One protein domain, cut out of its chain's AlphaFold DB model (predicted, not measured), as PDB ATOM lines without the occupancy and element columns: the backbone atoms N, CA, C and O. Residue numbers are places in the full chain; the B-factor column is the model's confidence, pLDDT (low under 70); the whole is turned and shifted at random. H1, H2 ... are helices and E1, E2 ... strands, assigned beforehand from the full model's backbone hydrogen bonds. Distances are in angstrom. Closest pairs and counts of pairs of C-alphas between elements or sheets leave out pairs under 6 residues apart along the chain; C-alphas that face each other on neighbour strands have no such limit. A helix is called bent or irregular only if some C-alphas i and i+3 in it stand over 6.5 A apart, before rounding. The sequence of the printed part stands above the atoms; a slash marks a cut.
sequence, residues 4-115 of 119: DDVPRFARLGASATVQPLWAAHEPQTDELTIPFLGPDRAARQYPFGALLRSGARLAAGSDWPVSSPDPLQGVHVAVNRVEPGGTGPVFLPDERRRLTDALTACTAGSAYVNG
ATOM      1  N   ASP A   4     174.445 158.145 136.537       96.06
ATOM      2  CA  ASP A   4     174.752 156.709 136.480       96.06
ATOM      3  C   ASP A   4     173.688 155.817 137.144       96.06
ATOM      4  O   ASP A   4     173.638 154.612 136.880       96.06
ATOM      5  N   ASP A   5     172.809 156.390 137.975       96.50
ATOM      6  CA  ASP A   5     171.723 155.647 138.617       96.50
ATOM      7  C   ASP A   5     170.503 155.474 137.712       96.50
ATOM      8  O   ASP A   5     169.796 154.472 137.815       96.50
ATOM      9  N   VAL A   6     170.281 156.384 136.762       97.44
ATOM     10  CA  VAL A   6     169.136 156.328 135.839       97.44
ATOM     11  C   VAL A   6     169.065 155.002 135.055       97.44
ATOM     12  O   VAL A   6     168.003 154.372 135.053       97.44
ATOM     13  N   PRO A   7     170.145 154.504 134.413       97.38
ATOM     14  CA  PRO A   7     170.100 153.216 133.716       97.38
ATOM     15  C   PRO A   7     170.095 152.007 134.666       97.38
ATOM     16  O   PRO A   7     169.863 150.881 134.225       97.38
ATOM     17  N   ARG A   8     170.368 152.180 135.969       98.06
ATOM     18  CA  ARG A   8     170.341 151.064 136.934       98.06
ATOM     19  C   ARG A   8     168.924 150.581 137.215       98.06
ATOM     20  O   ARG A   8     168.763 149.386 137.432       98.06
ATOM     21  N   PHE A   9     167.919 151.456 137.148       98.06
ATOM     22  CA  PHE A   9     166.519 151.063 137.345       98.06
ATOM     23  C   PHE A   9     166.102 149.956 136.375       98.06
ATOM     24  O   PHE A   9     165.657 148.895 136.806       98.06
ATOM     25  N   ALA A  10     166.343 150.161 135.078       97.56
ATOM     26  CA  ALA A  10     166.051 149.163 134.057       97.56
ATOM     27  C   ALA A  10     166.873 147.878 134.256       97.56
ATOM     28  O   ALA A  10     166.310 146.786 134.262       97.56
ATOM     29  N   ARG A  11     168.189 148.000 134.495       97.94
ATOM     30  CA  ARG A  11     169.085 146.843 134.699       97.94
ATOM     31  C   ARG A  11     168.685 145.957 135.877       97.94
ATOM     32  O   ARG A  11     168.897 144.752 135.822       97.94
ATOM     33  N   LEU A  12     168.149 146.551 136.938       98.12
ATOM     34  CA  LEU A  12     167.746 145.840 138.152       98.12
ATOM     35  C   LEU A  12     166.269 145.422 138.138       98.12
ATOM     36  O   LEU A  12     165.811 144.799 139.090       98.12
ATOM     37  N   GLY A  13     165.505 145.794 137.105       96.50
ATOM     38  CA  GLY A  13     164.050 145.623 137.094       96.50
ATOM     39  C   GLY A  13     163.323 146.467 138.152       96.50
ATOM     40  O   GLY A  13     162.171 146.183 138.480       96.50
ATOM     41  N   ALA A  14     163.976 147.499 138.693       97.06
ATOM     42  CA  ALA A  14     163.386 148.386 139.684       97.06
ATOM     43  C   ALA A  14     162.371 149.335 139.028       97.06
ATOM     44  O   ALA A  14     162.584 149.848 137.926       97.06
ATOM     45  N   SER A  15     161.267 149.599 139.729       97.50
ATOM     46  CA  SER A  15     160.294 150.625 139.338       97.50
ATOM     47  C   SER A  15     160.571 151.917 140.102       97.50
ATOM     48  O   SER A  15     160.914 151.876 141.282       97.50
ATOM     49  N   ALA A  16     160.421 153.062 139.443       98.06
ATOM     50  CA  ALA A  16     160.494 154.364 140.091       98.06
ATOM     51  C   ALA A  16     159.084 154.831 140.465       98.06
ATOM     52  O   ALA A  16     158.285 155.153 139.584       98.06
ATOM     53  N   THR A  17     158.789 154.875 141.764       97.69
ATOM     54  CA  THR A  17     157.577 155.521 142.282       97.69
ATOM     55  C   THR A  17     157.843 157.012 142.425       97.69
ATOM     56  O   THR A  17     158.707 157.411 143.202       97.69
ATOM     57  N   VAL A  18     157.125 157.825 141.657       97.88
ATOM     58  CA  VAL A  18     157.329 159.272 141.565       97.88
ATOM     59  C   VAL A  18     156.128 160.055 142.094       97.88
ATOM     60  O   VAL A  18     155.006 159.548 142.107       97.88
ATOM     61  N   GLN A  19     156.364 161.306 142.489       98.12
ATOM     62  CA  GLN A  19     155.351 162.246 142.974       98.12
ATOM     63  C   GLN A  19     155.283 163.438 142.013       98.12
ATOM     64  O   GLN A  19     156.011 164.414 142.192       98.12
ATOM     65  N   PRO A  20     154.479 163.370 140.935       98.19
ATOM     66  CA  PRO A  20     154.573 164.357 139.869       98.19
ATOM     67  C   PRO A  20     154.222 165.785 140.276       98.19
ATOM     68  O   PRO A  20     154.789 166.702 139.699       98.19
ATOM     69  N   LEU A  21     153.331 165.980 141.256       97.50
ATOM     70  CA  LEU A  21     152.889 167.317 141.674       97.50
ATOM     71  C   LEU A  21     154.038 168.175 142.232       97.50
ATOM     72  O   LEU A  21     154.029 169.383 142.054       97.50
ATOM     73  N   TRP A  22     155.070 167.545 142.795       96.38
ATOM     74  CA  TRP A  22     156.282 168.211 143.286       96.38
ATOM     75  C   TRP A  22     157.208 168.688 142.161       96.38
ATOM     76  O   TRP A  22     158.192 169.376 142.395       96.38
ATOM     77  N   ALA A  23     156.954 168.266 140.923       97.19
ATOM     78  CA  ALA A  23     157.875 168.441 139.812       97.19
ATOM     79  C   ALA A  23     157.561 169.694 138.977       97.19
ATOM     80  O   ALA A  23     157.601 169.659 137.741       97.19
ATOM     81  N   ALA A  24     157.265 170.796 139.660       96.50
ATOM     82  CA  ALA A  24     157.081 172.133 139.110       96.50
ATOM     83  C   ALA A  24     158.046 173.117 139.789       96.50
ATOM     84  O   ALA A  24     158.615 172.817 140.834       96.50
ATOM     85  N   HIS A  25     158.256 174.277 139.171       94.38
ATOM     86  CA  HIS A  25     159.073 175.330 139.760       94.38
ATOM     87  C   HIS A  25     158.194 176.220 140.636       94.38
ATOM     88  O   HIS A  25     157.485 177.078 140.117       94.38
ATOM     89  N   GLU A  26     158.262 176.011 141.944       90.50
ATOM     90  CA  GLU A  26     157.540 176.786 142.958       90.50
ATOM     91  C   GLU A  26     158.514 177.653 143.784       90.50
ATOM     92  O   GLU A  26     159.704 177.327 143.842       90.50
ATOM     93  N   PRO A  27     158.053 178.709 144.482       90.06
ATOM     94  CA  PRO A  27     158.922 179.557 145.312       90.06
ATOM     95  C   PRO A  27     159.766 178.779 146.337       90.06
ATOM     96  O   PRO A  27     160.922 179.112 146.590       90.06
ATOM     97  N   GLN A  28     159.232 177.675 146.871       88.56
ATOM     98  CA  GLN A  28     159.966 176.799 147.785       88.56
ATOM     99  C   GLN A  28     161.227 176.189 147.143       88.56
ATOM    100  O   GLN A  28     162.217 175.924 147.832       88.56
ATOM    101  N   THR A  29     161.231 175.985 145.823       90.94
ATOM    102  CA  THR A  29     162.411 175.505 145.094       90.94
ATOM    103  C   THR A  29     163.548 176.528 145.161       90.94
ATOM    104  O   THR A  29     164.692 176.145 145.428       90.94
ATOM    105  N   ASP A  30     163.241 177.815 144.994       92.06
ATOM    106  CA  ASP A  30     164.226 178.902 145.032       92.06
ATOM    107  C   ASP A  30     164.797 179.119 146.434       92.06
ATOM    108  O   ASP A  30     165.999 179.331 146.594       92.06
ATOM    109  N   GLU A  31     163.948 179.033 147.457       93.44
ATOM    110  CA  GLU A  31     164.339 179.353 148.832       93.44
ATOM    111  C   GLU A  31     164.960 178.159 149.565       93.44
ATOM    112  O   GLU A  31     165.963 178.304 150.266       93.44
ATOM    113  N   LEU A  32     164.382 176.964 149.408       93.25
ATOM    114  CA  LEU A  32     164.703 175.806 150.249       93.25
ATOM    115  C   LEU A  32     165.420 174.675 149.509       93.25
ATOM    116  O   LEU A  32     165.910 173.753 150.158       93.25
ATOM    117  N   THR A  33     165.520 174.727 148.177       93.00
ATOM    118  CA  THR A  33     166.085 173.614 147.395       93.00
ATOM    119  C   THR A  33     167.355 173.995 146.643       93.00
ATOM    120  O   THR A  33     168.420 173.421 146.894       93.00
ATOM    121  N   ILE A  34     167.284 174.969 145.733       94.19
ATOM    122  CA  ILE A  34     168.411 175.361 144.871       94.19
ATOM    123  C   ILE A  34     169.647 175.793 145.678       94.19
ATOM    124  O   ILE A  34     170.733 175.303 145.350       94.19
ATOM    125  N   PRO A  35     169.544 176.610 146.749       96.25
ATOM    126  CA  PRO A  35     170.717 177.061 147.502       96.25
ATOM    127  C   PRO A  35     171.507 175.917 148.151       96.25
ATOM    128  O   PRO A  35     172.727 175.994 148.275       96.25
ATOM    129  N   PHE A  36     170.832 174.826 148.523       96.44
ATOM    130  CA  PHE A  36     171.445 173.680 149.204       96.44
ATOM    131  C   PHE A  36     171.934 172.602 148.231       96.44
ATOM    132  O   PHE A  36     172.929 171.911 148.485       96.44
ATOM    133  N   LEU A  37     171.251 172.440 147.096       95.19
ATOM    134  CA  LEU A  37     171.663 171.505 146.051       95.19
ATOM    135  C   LEU A  37     172.777 172.080 145.171       95.19
ATOM    136  O   LEU A  37     173.657 171.331 144.733       95.19
ATOM    137  N   GLY A  38     172.775 173.387 144.934       95.56
ATOM    138  CA  GLY A  38     173.559 174.010 143.879       95.56
ATOM    139  C   GLY A  38     172.989 173.705 142.483       95.56
ATOM    140  O   GLY A  38     172.227 172.743 142.303       95.56
ATOM    141  N   PRO A  39     173.372 174.505 141.473       91.88
ATOM    142  CA  PRO A  39     172.741 174.499 140.152       91.88
ATOM    143  C   PRO A  39     172.802 173.128 139.466       91.88
ATOM    144  O   PRO A  39     171.791 172.633 138.969       91.88
ATOM    145  N   ASP A  40     173.946 172.443 139.532       94.25
ATOM    146  CA  ASP A  40     174.139 171.162 138.845       94.25
ATOM    147  C   ASP A  40     173.230 170.050 139.378       94.25
ATOM    148  O   ASP A  40     172.789 169.173 138.634       94.25
ATOM    149  N   ARG A  41     172.985 169.998 140.693       95.69
ATOM    150  CA  ARG A  41     172.084 168.990 141.285       95.69
ATOM    151  C   ARG A  41     170.626 169.403 141.126       95.69
ATOM    152  O   ARG A  41     169.802 168.529 140.851       95.69
ATOM    153  N   ALA A  42     170.326 170.698 141.220       95.19
ATOM    154  CA  ALA A  42     168.993 171.231 140.970       95.19
ATOM    155  C   ALA A  42     168.504 170.937 139.537       95.19
ATOM    156  O   ALA A  42     167.338 170.595 139.351       95.19
ATOM    157  N   ALA A  43     169.405 170.947 138.549       94.06
ATOM    158  CA  ALA A  43     169.111 170.604 137.155       94.06
ATOM    159  C   ALA A  43     168.786 169.112 136.907       94.06
ATOM    160  O   ALA A  43     168.432 168.730 135.796       94.06
ATOM    161  N   ARG A  44     168.906 168.246 137.926       94.88
ATOM    162  CA  ARG A  44     168.686 166.785 137.837       94.88
ATOM    163  C   ARG A  44     167.530 166.300 138.716       94.88
ATOM    164  O   ARG A  44     167.491 165.127 139.118       94.88
ATOM    165  N   GLN A  45     166.637 167.212 139.087       96.00
ATOM    166  CA  GLN A  45     165.478 166.916 139.918       96.00
ATOM    167  C   GLN A  45     164.359 166.267 139.102       96.00
ATOM    168  O   GLN A  45     164.150 166.592 137.937       96.00
ATOM    169  N   TYR A  46     163.631 165.350 139.739       97.44
ATOM    170  CA  TYR A  46     162.466 164.676 139.158       97.44
ATOM    171  C   TYR A  46     162.703 164.115 137.738       97.44
ATOM    172  O   TYR A  46     162.003 164.525 136.804       97.44
ATOM    173  N   PRO A  47     163.675 163.187 137.555       97.56
ATOM    174  CA  PRO A  47     164.143 162.749 136.243       97.56
ATOM    175  C   PRO A  47     163.204 161.720 135.565       97.56
ATOM    176  O   PRO A  47     163.618 160.627 135.166       97.56
ATOM    177  N   PHE A  48     161.908 162.028 135.477       98.00
ATOM    178  CA  PHE A  48     160.882 161.144 134.901       98.00
ATOM    179  C   PHE A  48     161.145 160.881 133.411       98.00
ATOM    180  O   PHE A  48     160.954 159.766 132.914       98.00
ATOM    181  N   GLY A  49     161.614 161.931 132.728       97.38
ATOM    182  CA  GLY A  49     162.321 161.951 131.451       97.38
ATOM    183  C   GLY A  49     163.227 160.783 131.226       97.38
ATOM    184  O   GLY A  49     162.959 159.873 130.430       97.38
ATOM    185  N   ALA A  50     164.335 160.904 131.931       98.06
ATOM    186  CA  ALA A  50     165.486 160.059 131.781       98.06
ATOM    187  C   ALA A  50     165.179 158.622 132.219       98.06
ATOM    188  O   ALA A  50     165.568 157.694 131.516       98.06
ATOM    189  N   LEU A  51     164.422 158.438 133.306       98.25
ATOM    190  CA  LEU A  51     164.024 157.116 133.800       98.25
ATOM    191  C   LEU A  51     163.203 156.335 132.769       98.25
ATOM    192  O   LEU A  51     163.528 155.193 132.459       98.25
ATOM    193  N   LEU A  52     162.166 156.940 132.185       97.44
ATOM    194  CA  LEU A  52     161.361 156.233 131.186       97.44
ATOM    195  C   LEU A  52     162.177 155.934 129.918       97.44
ATOM    196  O   LEU A  52     162.101 154.830 129.383       97.44
ATOM    197  N   ARG A  53     163.001 156.892 129.457       97.44
ATOM    198  CA  ARG A  53     163.883 156.706 128.287       97.44
ATOM    199  C   ARG A  53     164.944 155.625 128.513       97.44
ATOM    200  O   ARG A  53     165.346 154.987 127.547       97.44
ATOM    201  N   SER A  54     165.386 155.399 129.752       97.69
ATOM    202  CA  SER A  54     166.333 154.326 130.085       97.69
ATOM    203  C   SER A  54     165.689 152.938 130.158       97.69
ATOM    204  O   SER A  54     166.405 151.952 130.328       97.69
ATOM    205  N   GLY A  55     164.362 152.845 130.021       97.75
ATOM    206  CA  GLY A  55     163.600 151.599 130.117       97.75
ATOM    207  C   GLY A  55     163.079 151.289 131.521       97.75
ATOM    208  O   GLY A  55     162.566 150.193 131.747       97.75
ATOM    209  N   ALA A  56     163.193 152.218 132.478       98.00
ATOM    210  CA  ALA A  56     162.588 152.041 133.792       98.00
ATOM    211  C   ALA A  56     161.058 152.114 133.712       98.00
ATOM    212  O   ALA A  56     160.482 152.868 132.924       98.00
ATOM    213  N   ARG A  57     160.385 151.373 134.596       97.75
ATOM    214  CA  ARG A  57     158.941 151.514 134.804       97.75
ATOM    215  C   ARG A  57     158.671 152.649 135.782       97.75
ATOM    216  O   ARG A  57     159.293 152.706 136.841       97.75
ATOM    217  N   LEU A  58     157.709 153.504 135.451       98.44
ATOM    218  CA  LEU A  58     157.201 154.522 136.365       98.44
ATOM    219  C   LEU A  58     155.909 154.044 137.036       98.44
ATOM    220  O   LEU A  58     155.045 153.458 136.386       98.44
ATOM    221  N   ALA A  59     155.786 154.337 138.326       98.44
ATOM    222  CA  ALA A  59     154.540 154.354 139.086       98.44
ATOM    223  C   ALA A  59     154.378 155.755 139.685       98.44
ATOM    224  O   ALA A  59     155.382 156.416 139.943       98.44
ATOM    225  N   ALA A  60     153.153 156.228 139.904       98.38
ATOM    226  CA  ALA A  60     152.928 157.579 140.415       98.38
ATOM    227  C   ALA A  60     151.975 157.604 141.616       98.38
ATOM    228  O   ALA A  60     151.008 156.844 141.676       98.38
ATOM    229  N   GLY A  61     152.249 158.511 142.553       97.75
ATOM    230  CA  GLY A  61     151.411 158.789 143.720       97.75
ATOM    231  C   GLY A  61     151.421 160.272 144.089       97.75
ATOM    232  O   GLY A  61     152.238 161.036 143.580       97.75
ATOM    233  N   SER A  62     150.500 160.681 144.962       97.56
ATOM    234  CA  SER A  62     150.388 162.070 145.425       97.56
ATOM    235  C   SER A  62     151.302 162.402 146.599       97.56
ATOM    236  O   SER A  62     151.632 163.563 146.787       97.56
ATOM    237  N   ASP A  63     151.699 161.414 147.404       96.38
ATOM    238  CA  ASP A  63     152.289 161.680 148.727       96.38
ATOM    239  C   ASP A  63     151.343 162.488 149.642       96.38
ATOM    240  O   ASP A  63     151.741 163.377 150.388       96.38
ATOM    241  N   TRP A  64     150.037 162.214 149.555       95.81
ATOM    242  CA  TRP A  64     149.044 162.774 150.475       95.81
ATOM    243  C   TRP A  64     149.330 162.326 151.927       95.81
ATOM    244  O   TRP A  64     149.601 161.142 152.143       95.81
ATOM    245  N   PRO A  65     149.209 163.217 152.936       96.06
ATOM    246  CA  PRO A  65     148.641 164.567 152.862       96.06
ATOM    247  C   PRO A  65     149.645 165.698 152.614       96.06
ATOM    248  O   PRO A  65     149.285 166.857 152.795       96.06
ATOM    249  N   VAL A  66     150.882 165.399 152.209       96.19
ATOM    250  CA  VAL A  66     151.890 166.439 151.947       96.19
ATOM    251  C   VAL A  66     151.540 167.250 150.697       96.19
ATOM    252  O   VAL A  66     151.710 168.465 150.693       96.19
ATOM    253  N   SER A  67     150.993 166.606 149.660       95.38
ATOM    254  CA  SER A  67     150.471 167.282 148.463       95.38
ATOM    255  C   SER A  67     149.055 166.813 148.106       95.38
ATOM    256  O   SER A  67     148.592 165.804 148.639       95.38
ATOM    257  N   SER A  68     148.357 167.547 147.228       96.81
ATOM    258  CA  SER A  68     146.959 167.287 146.831       96.81
ATOM    259  C   SER A  68     146.714 165.823 146.425       96.81
ATOM    260  O   SER A  68     147.520 165.249 145.688       96.81
ATOM    261  N   PRO A  69     145.589 165.200 146.830       97.38
ATOM    262  CA  PRO A  69     145.281 163.829 146.455       97.38
ATOM    263  C   PRO A  69     144.658 163.749 145.054       97.38
ATOM    264  O   PRO A  69     144.421 162.645 144.572       97.38
ATOM    265  N   ASP A  70     144.375 164.889 144.408       97.88
ATOM    266  CA  ASP A  70     143.802 164.944 143.067       97.88
ATOM    267  C   ASP A  70     144.829 164.462 142.022       97.88
ATOM    268  O   ASP A  70     145.805 165.168 141.727       97.88
ATOM    269  N   PRO A  71     144.626 163.279 141.411       96.50
ATOM    270  CA  PRO A  71     145.581 162.727 140.461       96.50
ATOM    271  C   PRO A  71     145.703 163.576 139.190       96.50
ATOM    272  O   PRO A  71     146.744 163.523 138.531       96.50
ATOM    273  N   LEU A  72     144.686 164.372 138.837       98.19
ATOM    274  CA  LEU A  72     144.729 165.218 137.645       98.19
ATOM    275  C   LEU A  72     145.735 166.357 137.793       98.19
ATOM    276  O   LEU A  72     146.360 166.737 136.804       98.19
ATOM    277  N   GLN A  73     145.968 166.845 139.014       98.31
ATOM    278  CA  GLN A  73     147.019 167.828 139.279       98.31
ATOM    279  C   GLN A  73     148.409 167.220 139.073       98.31
ATOM    280  O   GLN A  73     149.246 167.802 138.385       98.31
ATOM    281  N   GLY A  74     148.639 166.002 139.574       98.25
ATOM    282  CA  GLY A  74     149.882 165.273 139.313       98.25
ATOM    283  C   GLY A  74     150.100 165.012 137.818       98.25
ATOM    284  O   GLY A  74     151.182 165.270 137.291       98.25
ATOM    285  N   VAL A  75     149.066 164.560 137.101       98.69
ATOM    286  CA  VAL A  75     149.131 164.357 135.643       98.69
ATOM    287  C   VAL A  75     149.419 165.671 134.912       98.69
ATOM    288  O   VAL A  75     150.265 165.690 134.018       98.69
ATOM    289  N   HIS A  76     148.779 166.773 135.311       98.44
ATOM    290  CA  HIS A  76     149.048 168.098 134.758       98.44
ATOM    291  C   HIS A  76     150.531 168.463 134.884       98.44
ATOM    292  O   HIS A  76     151.154 168.812 133.880       98.44
ATOM    293  N   VAL A  77     151.123 168.333 136.076       98.56
ATOM    294  CA  VAL A  77     152.540 168.668 136.285       98.56
ATOM    295  C   VAL A  77     153.466 167.702 135.544       98.56
ATOM    296  O   VAL A  77     154.437 168.143 134.932       98.56
ATOM    297  N   ALA A  78     153.158 166.401 135.499       98.56
ATOM    298  CA  ALA A  78     153.950 165.430 134.738       98.56
ATOM    299  C   ALA A  78     154.087 165.824 133.256       98.56
ATOM    300  O   ALA A  78     155.155 165.657 132.661       98.56
ATOM    301  N   VAL A  79     153.006 166.348 132.667       98.56
ATOM    302  CA  VAL A  79     152.941 166.731 131.251       98.56
ATOM    303  C   VAL A  79     153.508 168.127 131.010       98.56
ATOM    304  O   VAL A  79     154.312 168.324 130.098       98.56
ATOM    305  N   ASN A  80     153.105 169.100 131.825       98.25
ATOM    306  CA  ASN A  80     153.355 170.514 131.557       98.25
ATOM    307  C   ASN A  80     154.575 171.060 132.299       98.25
ATOM    308  O   ASN A  80     155.206 171.997 131.805       98.25
ATOM    309  N   ARG A  81     154.946 170.447 133.430       98.00
ATOM    310  CA  ARG A  81     156.024 170.884 134.333       98.00
ATOM    311  C   ARG A  81     155.846 172.323 134.831       98.00
ATOM    312  O   ARG A  81     156.811 173.067 134.958       98.00
ATOM    313  N   VAL A  82     154.595 172.699 135.070       97.50
ATOM    314  CA  VAL A  82     154.154 173.975 135.646       97.50
ATOM    315  C   VAL A  82     153.094 173.640 136.691       97.50
ATOM    316  O   VAL A  82     152.390 172.640 136.531       97.50
ATOM    317  N   GLU A  83     153.003 174.435 137.756       95.88
ATOM    318  CA  GLU A  83     151.981 174.270 138.793       95.88
ATOM    319  C   GLU A  83     150.557 174.338 138.204       95.88
ATOM    320  O   GLU A  83     150.319 175.109 137.267       95.88
ATOM    321  N   PRO A  84     149.578 173.581 138.736       95.56
ATOM    322  CA  PRO A  84     148.188 173.681 138.300       95.56
ATOM    323  C   PRO A  84     147.650 175.116 138.413       95.56
ATOM    324  O   PRO A  84     147.603 175.692 139.495       95.56
ATOM    325  N   GLY A  85     147.236 175.701 137.286       93.81
ATOM    326  CA  GLY A  85     146.776 177.097 137.221       93.81
ATOM    327  C   GLY A  85     147.897 178.145 137.253       93.81
ATOM    328  O   GLY A  85     147.617 179.337 137.129       93.81
ATOM    329  N   GLY A  86     149.155 177.720 137.376       90.25
ATOM    330  CA  GLY A  86     150.323 178.585 137.343       90.25
ATOM    331  C   GLY A  86     150.685 179.044 135.930       90.25
ATOM    332  O   GLY A  86     150.390 178.393 134.929       90.25
ATOM    333  N   THR A  87     151.372 180.184 135.860       89.44
ATOM    334  CA  THR A  87     151.950 180.749 134.623       89.44
ATOM    335  C   THR A  87     153.477 180.828 134.682       89.44
ATOM    336  O   THR A  87     154.106 181.468 133.840       89.44
ATOM    337  N   GLY A  88     154.074 180.177 135.687       88.19
ATOM    338  CA  GLY A  88     155.513 180.137 135.909       88.19
ATOM    339  C   GLY A  88     156.287 179.408 134.803       88.19
ATOM    340  O   GLY A  88     155.698 178.796 133.903       88.19
ATOM    341  N   PRO A  89     157.628 179.468 134.853       92.25
ATOM    342  CA  PRO A  89     158.469 178.822 133.860       92.25
ATOM    343  C   PRO A  89     158.296 177.301 133.880       92.25
ATOM    344  O   PRO A  89     158.026 176.679 134.907       92.25
ATOM    345  N   VAL A  90     158.516 176.687 132.720       96.69
ATOM    346  CA  VAL A  90     158.511 175.231 132.577       96.69
ATOM    347  C   VAL A  90     159.718 174.642 133.297       96.69
ATOM    348  O   VAL A  90     160.862 174.884 132.913       96.69
ATOM    349  N   PHE A  91     159.469 173.812 134.303       97.06
ATOM    350  CA  PHE A  91     160.521 173.241 135.126       97.06
ATOM    351  C   PHE A  91     161.169 172.013 134.484       97.06
ATOM    352  O   PHE A  91     160.554 170.950 134.414       97.06
ATOM    353  N   LEU A  92     162.437 172.127 134.076       97.00
ATOM    354  CA  LEU A  92     163.215 171.034 133.469       97.00
ATOM    355  C   LEU A  92     162.446 170.365 132.300       97.00
ATOM    356  O   LEU A  92     161.986 169.226 132.422       97.00
ATOM    357  N   PRO A  93     162.259 171.075 131.168       97.38
ATOM    358  CA  PRO A  93     161.349 170.675 130.087       97.38
ATOM    359  C   PRO A  93     161.632 169.291 129.483       97.38
ATOM    360  O   PRO A  93     160.691 168.611 129.073       97.38
ATOM    361  N   ASP A  94     162.885 168.832 129.482       97.12
ATOM    362  CA  ASP A  94     163.273 167.511 128.960       97.12
ATOM    363  C   ASP A  94     162.711 166.332 129.777       97.12
ATOM    364  O   ASP A  94     162.683 165.181 129.314       97.12
ATOM    365  N   GLU A  95     162.219 166.618 130.985       98.31
ATOM    366  CA  GLU A  95     161.623 165.649 131.899       98.31
ATOM    367  C   GLU A  95     160.083 165.590 131.798       98.31
ATOM    368  O   GLU A  95     159.455 164.749 132.448       98.31
ATOM    369  N   ARG A  96     159.465 166.400 130.917       98.25
ATOM    370  CA  ARG A  96     158.028 166.332 130.572       98.25
ATOM    371  C   ARG A  96     157.627 164.963 130.059       98.25
ATOM    372  O   ARG A  96     158.358 164.355 129.279       98.25
ATOM    373  N   ARG A  97     156.454 164.472 130.444       98.19
ATOM    374  CA  ARG A  97     155.897 163.182 130.007       98.19
ATOM    375  C   ARG A  97     154.752 163.371 129.022       98.19
ATOM    376  O   ARG A  97     154.050 164.376 129.060       98.19
ATOM    377  N   ARG A  98     154.543 162.391 128.136       98.44
ATOM    378  CA  ARG A  98     153.301 162.351 127.353       98.44
ATOM    379  C   ARG A  98     152.142 162.096 128.312       98.44
ATOM    380  O   ARG A  98     152.318 161.425 129.328       98.44
ATOM    381  N   LEU A  99     150.949 162.573 127.961       98.62
ATOM    382  CA  LEU A  99     149.746 162.315 128.756       98.62
ATOM    383  C   LEU A  99     149.544 160.814 129.001       98.62
ATOM    384  O   LEU A  99     149.248 160.407 130.119       98.62
ATOM    385  N   THR A 100     149.776 159.986 127.980       98.50
ATOM    386  CA  THR A 100     149.690 158.528 128.101       98.50
ATOM    387  C   THR A 100     150.670 157.974 129.126       98.50
ATOM    388  O   THR A 100     150.267 157.168 129.951       98.50
ATOM    389  N   ASP A 101     151.921 158.442 129.137       98.44
ATOM    390  CA  ASP A 101     152.939 157.965 130.080       98.44
ATOM    391  C   ASP A 101     152.558 158.326 131.524       98.44
ATOM    392  O   ASP A 101     152.700 157.504 132.430       98.44
ATOM    393  N   ALA A 102     152.038 159.540 131.735       98.56
ATOM    394  CA  ALA A 102     151.564 159.996 133.039       98.56
ATOM    395  C   ALA A 102     150.363 159.167 133.524       98.56
ATOM    396  O   ALA A 102     150.369 158.669 134.650       98.56
ATOM    397  N   LEU A 103     149.367 158.945 132.660       98.44
ATOM    398  CA  LEU A 103     148.209 158.107 132.976       98.44
ATOM    399  C   LEU A 103     148.618 156.657 133.248       98.44
ATOM    400  O   LEU A 103     148.141 156.063 134.215       98.44
ATOM    401  N   THR A 104     149.529 156.090 132.451       98.31
ATOM    402  CA  THR A 104     150.073 154.747 132.676       98.31
ATOM    403  C   THR A 104     150.771 154.663 134.029       98.31
ATOM    404  O   THR A 104     150.508 153.714 134.764       98.31
ATOM    405  N   ALA A 105     151.599 155.644 134.399       98.31
ATOM    406  CA  ALA A 105     152.264 155.661 135.701       98.31
ATOM    407  C   ALA A 105     151.255 155.692 136.863       98.31
ATOM    408  O   ALA A 105     151.401 154.912 137.801       98.31
ATOM    409  N   CYS A 106     150.209 156.523 136.779       97.69
ATOM    410  CA  CYS A 106     149.162 156.630 137.808       97.69
ATOM    411  C   CYS A 106     148.246 155.400 137.897       97.69
ATOM    412  O   CYS A 106     147.624 155.178 138.933       97.69
ATOM    413  N   THR A 107     148.132 154.612 136.825       97.62
ATOM    414  CA  THR A 107     147.220 153.462 136.747       97.62
ATOM    415  C   THR A 107     147.995 152.150 136.717       97.62
ATOM    416  O   THR A 107     148.278 151.570 137.764       97.62
ATOM    417  N   ALA A 108     148.365 151.665 135.532       97.62
ATOM    418  CA  ALA A 108     149.002 150.368 135.354       97.62
ATOM    419  C   ALA A 108     150.358 150.251 136.065       97.62
ATOM    420  O   ALA A 108     150.669 149.193 136.611       97.62
ATOM    421  N   GLY A 109     151.135 151.335 136.112       97.62
ATOM    422  CA  GLY A 109     152.396 151.423 136.847       97.62
ATOM    423  C   GLY A 109     152.196 151.242 138.349       97.62
ATOM    424  O   GLY A 109     152.801 150.355 138.953       97.62
ATOM    425  N   SER A 110     151.286 152.019 138.942       97.38
ATOM    426  CA  SER A 110     150.925 151.897 140.359       97.38
ATOM    427  C   SER A 110     150.310 150.538 140.699       97.38
ATOM    428  O   SER A 110     150.647 149.944 141.721       97.38
ATOM    429  N   ALA A 111     149.470 149.979 139.830       97.50
ATOM    430  CA  ALA A 111     148.911 148.645 140.029       97.50
ATOM    431  C   ALA A 111     150.005 147.557 139.997       97.50
ATOM    432  O   ALA A 111     150.015 146.664 140.845       97.50
ATOM    433  N   TYR A 112     150.978 147.670 139.085       97.00
ATOM    434  CA  TYR A 112     152.120 146.758 138.993       97.00
ATOM    435  C   TYR A 112     152.946 146.725 140.286       97.00
ATOM    436  O   TYR A 112     153.181 145.644 140.822       97.00
ATOM    437  N   VAL A 113     153.346 147.887 140.823       97.19
ATOM    438  CA  VAL A 113     154.179 147.937 142.044       97.19
ATOM    439  C   VAL A 113     153.439 147.459 143.296       97.19
ATOM    440  O   VAL A 113     154.074 147.037 144.254       97.19
ATOM    441  N   ASN A 114     152.103 147.454 143.267       96.50
ATOM    442  CA  ASN A 114     151.252 146.912 144.329       96.50
ATOM    443  C   ASN A 114     150.871 145.430 144.115       96.50
ATOM    444  O   ASN A 114     149.965 144.921 144.775       96.50
ATOM    445  N   GLY A 115     151.514 144.720 143.179       95.12
ATOM    446  CA  GLY A 115     151.246 143.298 142.926       95.12
ATOM    447  C   GLY A 115     149.894 143.018 142.256       95.12
ATOM    448  O   GLY A 115     149.379 141.902 142.328       95.12
TER     449      GLY A 115
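AT A GLANCE: This is residues 4 to 115 of the 119 residues of a protein of Streptomyces sp. BK387 (UniProt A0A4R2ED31). Two short parallel strands, E1 and E2, lie side by side, and H6 packs on E2, crossing it; H4 packs near the strands with H1 on it, and H5 packs on H6. H2 and H3, a loose pair, lie far off towards the other end of the longest axis. The printed part has 112 residues, with six named helices and two named strands in the order H1 E1 H2 H3 H4 E2 H5 H6; the class is mostly helix, with helices holding 55 and strands 8 of the 63 residues in named elements. It is compact, with a radius of gyration of the C-alphas of 13.7 A and spans of 38 by 32 by 24 A.

HOW THE PARTS SIT: E1, residues 15 to 18, and E2, residues 57 to 60, are parallel neighbours at 30 degrees, with N 18 and O 59 2.8 A apart, within hydrogen-bond range. The closest C-alphas of E2 and H6, residues 99 to 113, are those of Ala 59 and Gly 109, 4.3 A. H5, residues 71 to 80, touches H6 at the C-alphas of Val 75 and Ala 102, 5.6 A, at a steep tilt of 51 degrees, opposite ways. H1, residues 4 to 12, touches H4, residues 48 to 53, at Val 6 and Leu 51, C-alphas 5.6 A apart, at a steep tilt of 56 degrees, the same way. H2, residues 27 to 37, and H3, residues 39 to 42, are close but not clearly touching, with the C-alphas of Ile 34 and Ala 42 5.7 A apart. E1, H2 H3 H4, E2 is a strand-helix-strand unit, parallel strands with helices between. Every O i to N i+4 pair is within hydrogen-bond range in H4 and H5, against 2 of 5 in H1, with 3 of 6 O i to N i+3 pairs, 4 of 7 in H2 and 9 of 11 in H6; H3 is too short for one.

IN THESE COORDINATES: H1 begins at C-alpha 4, (174.752, 156.709, 136.480), and is 13.0 A long. H6, 20.1 A long, ends at C-alpha 113, (154.179, 147.937, 142.044). H2, 15.1 A, is only just irregular: C-alphas 31 and 34 are 6.9 A apart. H5 is 14.2 A long.

THE WHOLE: The C-alphas farthest apart are those of Pro 35 and Gly 115, 39.2 A. The link from H5 to H6, residues 81 to 98, is long. The printed part has no cut, and no printed residue is under 70 in pLDDT.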